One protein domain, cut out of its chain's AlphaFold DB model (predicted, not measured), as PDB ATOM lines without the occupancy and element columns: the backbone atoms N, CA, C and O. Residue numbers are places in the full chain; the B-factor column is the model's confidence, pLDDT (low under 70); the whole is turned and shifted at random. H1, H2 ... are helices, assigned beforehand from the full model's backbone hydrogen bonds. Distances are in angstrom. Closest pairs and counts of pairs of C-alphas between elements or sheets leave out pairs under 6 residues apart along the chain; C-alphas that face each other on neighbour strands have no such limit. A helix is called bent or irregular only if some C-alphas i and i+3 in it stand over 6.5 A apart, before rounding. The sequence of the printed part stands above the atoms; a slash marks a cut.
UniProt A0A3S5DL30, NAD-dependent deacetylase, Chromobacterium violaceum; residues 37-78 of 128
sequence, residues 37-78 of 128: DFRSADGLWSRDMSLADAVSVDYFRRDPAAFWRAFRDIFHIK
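Overview. This is residues 37 to 78 of the 128 residues of the protein "NAD-dependent deacetylase" of Chromobacterium violaceum (UniProt A0A3S5DL30). Three short helices, H1, H2 and H3, follow one another in a row, and the longer helix H4 folds back from the far end of that row, so that row and helix make a V with its corner between H3 and H4. Residues 37 to 43, with no named element, form a loop at the H1 end, the open end of the V, where the last residues of H4 also lie. The printed part has 42 residues with four named helices, in the order H1, H2, H3, H4, and no named strand; its class is all helix. It is only just compact, close to loose, with a radius of gyration of the C-alphas of 10.4 A, and its outline is elongated, spanning 30 by 19 by 12 A.

Arrangement. H1, residues 44 to 47, and H2, residues 50 to 54, only just touch, with 3 pairs of C-alphas within 8 A, and only at the corner by their link; their closest C-alphas are those of Trp 45 and Ala 52, 6.3 A apart. H2 and H3, residues 57 to 62, are close but not clearly touching, the closest C-alphas being those of Asp 53 and Tyr 59 at 6.7 A. H4, residues 64 to 78, touches H3 with residues 66 to 67 alone, only just, with 3 pairs of C-alphas within 8 A, and only at the corner by their link. The closest C-alphas of H3 and H4 are those of Phe 60 and Phe 67, 5.3 A apart. H3 and H4 run opposite ways at a steep tilt of 44 degrees. Farther along, H4 touches H2 with residues 67 to 71 alone; the closest C-alphas of H2 and H4 are those of Ala 54 and Phe 67, at 6.1 A. H1 and H3 are apart, and H1 and H4 are only just apart, with 8.2 A between their closest C-alphas. In H2 and H3 every O i to N i+4 pair is within hydrogen-bond range, in H4 9 of 11 are, and H1 is too short for such a pair but has its 1 pair of O i and N i+3 within range.

Along the chain. H1 runs from Leu 44, C-alpha at (177.453, 218.578, 149.649), to Arg 47. H2 runs from Ser 50 to Ala 54, and H3 from Val 57, C-alpha at (171.359, 232.387, 159.897), to Arg 62, 8.7 A from first to last C-alpha. H4 runs from Pro 64 to Lys 78, C-alpha at (188.886, 221.592, 154.029), and is 21.4 A long. H4 is irregular, but only just: C-alphas 74 and 77 are 6.8 A apart.

Size, cuts and confidence. The two C-alphas farthest apart are those of Ala 41 and Arg 62, at 29.7 A, while the first and last printed C-alphas, of Asp 37 and Lys 78, are 10.9 A apart. The printed part has no cut, and the three links between the helices are tight. The mean pLDDT of the printed part is 87.1, and residue 78 is the one printed residue under 70.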
ATOM      1  N   ASP A  37     182.371 220.735 146.026       87.19
ATOM      2  CA  ASP A  37     181.556 221.933 145.999       87.19
ATOM      3  C   ASP A  37     180.239 221.715 146.756       87.19
ATOM      4  O   ASP A  37     179.984 220.683 147.382       87.19
ATOM      5  N   PHE A  38     179.395 222.734 146.726       86.75
ATOM      6  CA  PHE A  38     178.135 222.707 147.444       86.75
ATOM      7  C   PHE A  38     176.977 222.153 146.609       86.75
ATOM      8  O   PHE A  38     176.090 221.516 147.165       86.75
ATOM      9  N   ARG A  39     176.950 222.432 145.297       87.12
ATOM     10  CA  ARG A  39     175.728 222.372 144.470       87.12
ATOM     11  C   ARG A  39     175.837 221.515 143.209       87.12
ATOM     12  O   ARG A  39     174.831 221.383 142.518       87.12
ATOM     13  N   SER A  40     177.010 220.980 142.869       87.38
ATOM     14  CA  SER A  40     177.112 220.049 141.739       87.38
ATOM     15  C   SER A  40     176.380 218.741 142.044       87.38
ATOM     16  O   SER A  40     175.964 218.498 143.179       87.38
ATOM     17  N   ALA A  41     176.239 217.873 141.037       86.44
ATOM     18  CA  ALA A  41     175.606 216.561 141.196       86.44
ATOM     19  C   ALA A  41     176.182 215.774 142.391       86.44
ATOM     20  O   ALA A  41     175.422 215.231 143.186       86.44
ATOM     21  N   ASP A  42     177.502 215.832 142.588       83.12
ATOM     22  CA  ASP A  42     178.208 215.176 143.700       83.12
ATOM     23  C   ASP A  42     178.506 216.103 144.900       83.12
ATOM     24  O   ASP A  42     179.251 215.729 145.817       83.12
ATOM     25  N   GLY A  43     177.947 217.317 144.885       84.25
ATOM     26  CA  GLY A  43     178.153 218.360 145.886       84.25
ATOM     27  C   GLY A  43     177.503 218.051 147.236       84.25
ATOM     28  O   GLY A  43     176.665 217.158 147.368       84.25
ATOM     29  N   LEU A  44     177.887 218.811 148.264       84.06
ATOM     30  CA  LEU A  44     177.453 218.578 149.649       84.06
ATOM     31  C   LEU A  44     175.925 218.585 149.823       84.06
ATOM     32  O   LEU A  44     175.393 217.720 150.515       84.06
ATOM     33  N   TRP A  45     175.212 219.509 149.175       86.00
ATOM     34  CA  TRP A  45     173.753 219.626 149.311       86.00
ATOM     35  C   TRP A  45     172.993 218.537 148.558       86.00
ATOM     36  O   TRP A  45     171.887 218.181 148.950       86.00
ATOM     37  N   SER A  46     173.595 217.964 147.516       83.75
ATOM     38  CA  SER A  46     173.002 216.854 146.765       83.75
ATOM     39  C   SER A  46     172.960 215.560 147.585       83.75
ATOM     40  O   SER A  46     172.150 214.683 147.302       83.75
ATOM     41  N   ARG A  47     173.807 215.443 148.619       81.00
ATOM     42  CA  ARG A  47     173.825 214.296 149.543       81.00
ATOM     43  C   ARG A  47     172.797 214.442 150.658       81.00
ATOM     44  O   ARG A  47     172.152 213.464 151.017       81.00
ATOM     45  N   ASP A  48     172.663 215.652 151.199       81.25
ATOM     46  CA  ASP A  48     171.687 215.983 152.233       81.25
ATOM     47  C   ASP A  48     171.368 217.486 152.203       81.25
ATOM     48  O   ASP A  48     172.190 218.336 152.560       81.25
ATOM     49  N   MET A  49     170.144 217.814 151.785       79.81
ATOM     50  CA  MET A  49     169.659 219.193 151.712       79.81
ATOM     51  C   MET A  49     169.500 219.841 153.093       79.81
ATOM     52  O   MET A  49     169.582 221.064 153.193       79.81
ATOM     53  N   SER A  50     169.330 219.056 154.163       82.81
ATOM     54  CA  SER A  50     169.200 219.588 155.527       82.81
ATOM     55  C   SER A  50     170.486 220.261 156.016       82.81
ATOM     56  O   SER A  50     170.442 221.150 156.870       82.81
ATOM     57  N   LEU A  51     171.634 219.916 155.422       81.88
ATOM     58  CA  LEU A  51     172.910 220.559 155.719       81.88
ATOM     59  C   LEU A  51     172.935 222.026 155.274       81.88
ATOM     60  O   LEU A  51     173.584 222.842 155.927       81.88
ATOM     61  N   ALA A  52     172.218 222.375 154.199       84.69
ATOM     62  CA  ALA A  52     172.108 223.759 153.742       84.69
ATOM     63  C   ALA A  52     171.340 224.615 154.764       84.69
ATOM     64  O   ALA A  52     171.755 225.732 155.079       84.69
ATOM     65  N   ASP A  53     170.274 224.058 155.345       87.38
ATOM     66  CA  ASP A  53     169.508 224.708 156.409       87.38
ATOM     67  C   ASP A  53     170.314 224.801 157.709       87.38
ATOM     68  O   ASP A  53     170.270 225.829 158.390       87.38
ATOM     69  N   ALA A  54     171.095 223.766 158.037       86.69
ATOM     70  CA  ALA A  54     171.932 223.714 159.237       86.69
ATOM     71  C   ALA A  54     173.014 224.809 159.281       86.69
ATOM     72  O   ALA A  54     173.481 225.164 160.364       86.69
ATOM     73  N   VAL A  55     173.387 225.376 158.126       88.38
ATOM     74  CA  VAL A  55     174.334 226.502 158.011       88.38
ATOM     75  C   VAL A  55     173.657 227.851 157.735       88.38
ATOM     76  O   VAL A  55     174.325 228.822 157.374       88.38
ATOM     77  N   SER A  56     172.338 227.945 157.917       91.31
ATOM     78  CA  SER A  56     171.587 229.196 157.768       91.31
ATOM     79  C   SER A  56     171.682 230.105 159.003       91.31
ATOM     80  O   SER A  56     171.922 229.661 160.130       91.31
ATOM     81  N   VAL A  57     171.429 231.404 158.800       93.62
ATOM     82  CA  VAL A  57     171.359 232.387 159.897       93.62
ATOM     83  C   VAL A  57     170.215 232.088 160.869       93.62
ATOM     84  O   VAL A  57     170.359 232.303 162.071       93.62
ATOM     85  N   ASP A  58     169.097 231.560 160.373       94.69
ATOM     86  CA  ASP A  58     167.938 231.234 161.202       94.69
ATOM     87  C   ASP A  58     168.221 230.019 162.087       94.69
ATOM     88  O   ASP A  58     167.903 230.034 163.278       94.69
ATOM     89  N   TYR A  59     168.908 229.004 161.550       93.31
ATOM     90  CA  TYR A  59     169.358 227.862 162.342       93.31
ATOM     91  C   TYR A  59     170.367 228.286 163.414       93.31
ATOM     92  O   TYR A  59     170.223 227.888 164.569       93.31
ATOM     93  N   PHE A  60     171.324 229.159 163.069       95.50
ATOM     94  CA  PHE A  60     172.262 229.734 164.038       95.50
ATOM     95  C   PHE A  60     171.548 230.480 165.168       95.50
ATOM     96  O   PHE A  60     171.879 230.287 166.333       95.50
ATOM     97  N   ARG A  61     170.553 231.315 164.848       96.44
ATOM     98  CA  ARG A  61     169.778 232.059 165.854       96.44
ATOM     99  C   ARG A  61     168.964 231.143 166.763       96.44
ATOM    100  O   ARG A  61     168.783 231.472 167.932       96.44
ATOM    101  N   ARG A  62     168.468 230.022 166.235       96.38
ATOM    102  CA  ARG A  62     167.678 229.040 166.987       96.38
ATOM    103  C   ARG A  62     168.539 228.179 167.911       96.38
ATOM    104  O   ARG A  62     168.166 227.981 169.061       96.38
ATOM    105  N   ASP A  63     169.650 227.649 167.406       95.50
ATOM    106  CA  ASP A  63     170.576 226.802 168.163       95.50
ATOM    107  C   ASP A  63     172.031 227.036 167.702       95.50
ATOM    108  O   ASP A  63     172.540 226.342 166.810       95.50
ATOM    109  N   PRO A  64     172.740 227.995 168.331       95.56
ATOM    110  CA  PRO A  64     174.129 228.293 167.996       95.56
ATOM    111  C   PRO A  64     175.072 227.100 168.196       95.56
ATOM    112  O   PRO A  64     176.053 226.954 167.468       95.56
ATOM    113  N   ALA A  65     174.807 226.239 169.183       95.69
ATOM    114  CA  ALA A  65     175.685 225.119 169.500       95.69
ATOM    115  C   ALA A  65     175.581 224.018 168.437       95.69
ATOM    116  O   ALA A  65     176.605 223.476 168.014       95.69
ATOM    117  N   ALA A  66     174.366 223.704 167.980       90.75
ATOM    118  CA  ALA A  66     174.158 222.783 166.867       90.75
ATOM    119  C   ALA A  66     174.724 223.332 165.557       90.75
ATOM    120  O   ALA A  66     175.400 222.588 164.847       90.75
ATOM    121  N   PHE A  67     174.540 224.631 165.286       93.69
ATOM    122  CA  PHE A  67     175.148 225.288 164.128       93.69
ATOM    123  C   PHE A  67     176.664 225.080 164.107       93.69
ATOM    124  O   PHE A  67     177.206 224.623 163.109       93.69
ATOM    125  N   TRP A  68     177.363 225.354 165.215       92.31
ATOM    126  CA  TRP A  68     178.822 225.220 165.250       92.31
ATOM    127  C   TRP A  68     179.312 223.775 165.115       92.31
ATOM    128  O   TRP A  68     180.409 223.566 164.594       92.31
ATOM    129  N   ARG A  69     178.526 222.779 165.551       90.44
ATOM    130  CA  ARG A  69     178.819 221.359 165.291       90.44
ATOM    131  C   ARG A  69     178.696 221.044 163.799       90.44
ATOM    132  O   ARG A  69     179.682 220.638 163.198       90.44
ATOM    133  N   ALA A  70     177.548 221.347 163.191       87.69
ATOM    134  CA  ALA A  70     177.314 221.111 161.765       87.69
ATOM    135  C   ALA A  70     178.308 221.877 160.877       87.69
ATOM    136  O   ALA A  70     178.881 221.319 159.946       87.69
ATOM    137  N   PHE A  71     178.572 223.144 161.201       88.69
ATOM    138  CA  PHE A  71     179.561 223.968 160.516       88.69
ATOM    139  C   PHE A  71     180.947 223.322 160.585       88.69
ATOM    140  O   PHE A  71     181.623 223.193 159.568       88.69
ATOM    141  N   ARG A  72     181.375 222.865 161.767       87.19
ATOM    142  CA  ARG A  72     182.651 222.161 161.898       87.19
ATOM    143  C   ARG A  72     182.685 220.933 161.000       87.19
ATOM    144  O   ARG A  72     183.634 220.818 160.241       87.19
ATOM    145  N   ASP A  73     181.670 220.080 161.036       85.00
ATOM    146  CA  ASP A  73     181.663 218.822 160.283       85.00
ATOM    147  C   ASP A  73     181.682 219.060 158.763       85.00
ATOM    148  O   ASP A  73     182.468 218.441 158.043       85.00
ATOM    149  N   ILE A  74     180.898 220.029 158.276       83.75
ATOM    150  CA  ILE A  74     180.835 220.411 156.857       83.75
ATOM    151  C   ILE A  74     182.170 220.989 156.372       83.75
ATOM    152  O   ILE A  74     182.635 220.667 155.277       83.75
ATOM    153  N   PHE A  75     182.800 221.856 157.166       82.69
ATOM    154  CA  PHE A  75     184.024 222.553 156.766       82.69
ATOM    155  C   PHE A  75     185.312 221.833 157.193       82.69
ATOM    156  O   PHE A  75     186.390 222.209 156.725       82.69
ATOM    157  N   HIS A  76     185.217 220.769 157.997       81.06
ATOM    158  CA  HIS A  76     186.344 219.954 158.455       81.06
ATOM    159  C   HIS A  76     187.116 219.350 157.287       81.06
ATOM    160  O   HIS A  76     188.344 219.339 157.322       81.06
ATOM    161  N   ILE A  77     186.419 218.928 156.221       71.56
ATOM    162  CA  ILE A  77     187.053 218.373 155.019       71.56
ATOM    163  C   ILE A  77     188.136 219.303 154.471       71.56
ATOM    164  O   ILE A  77     189.208 218.847 154.103       71.56
ATOM    165  N   LYS A  78     187.920 220.620 154.533       65.50
ATOM    166  CA  LYS A  78     188.886 221.592 154.029       65.50
ATOM    167  C   LYS A  78     190.144 221.728 154.900       65.50
ATOM    168  O   LYS A  78     191.129 222.284 154.435       65.50
TER     169      LYS A  78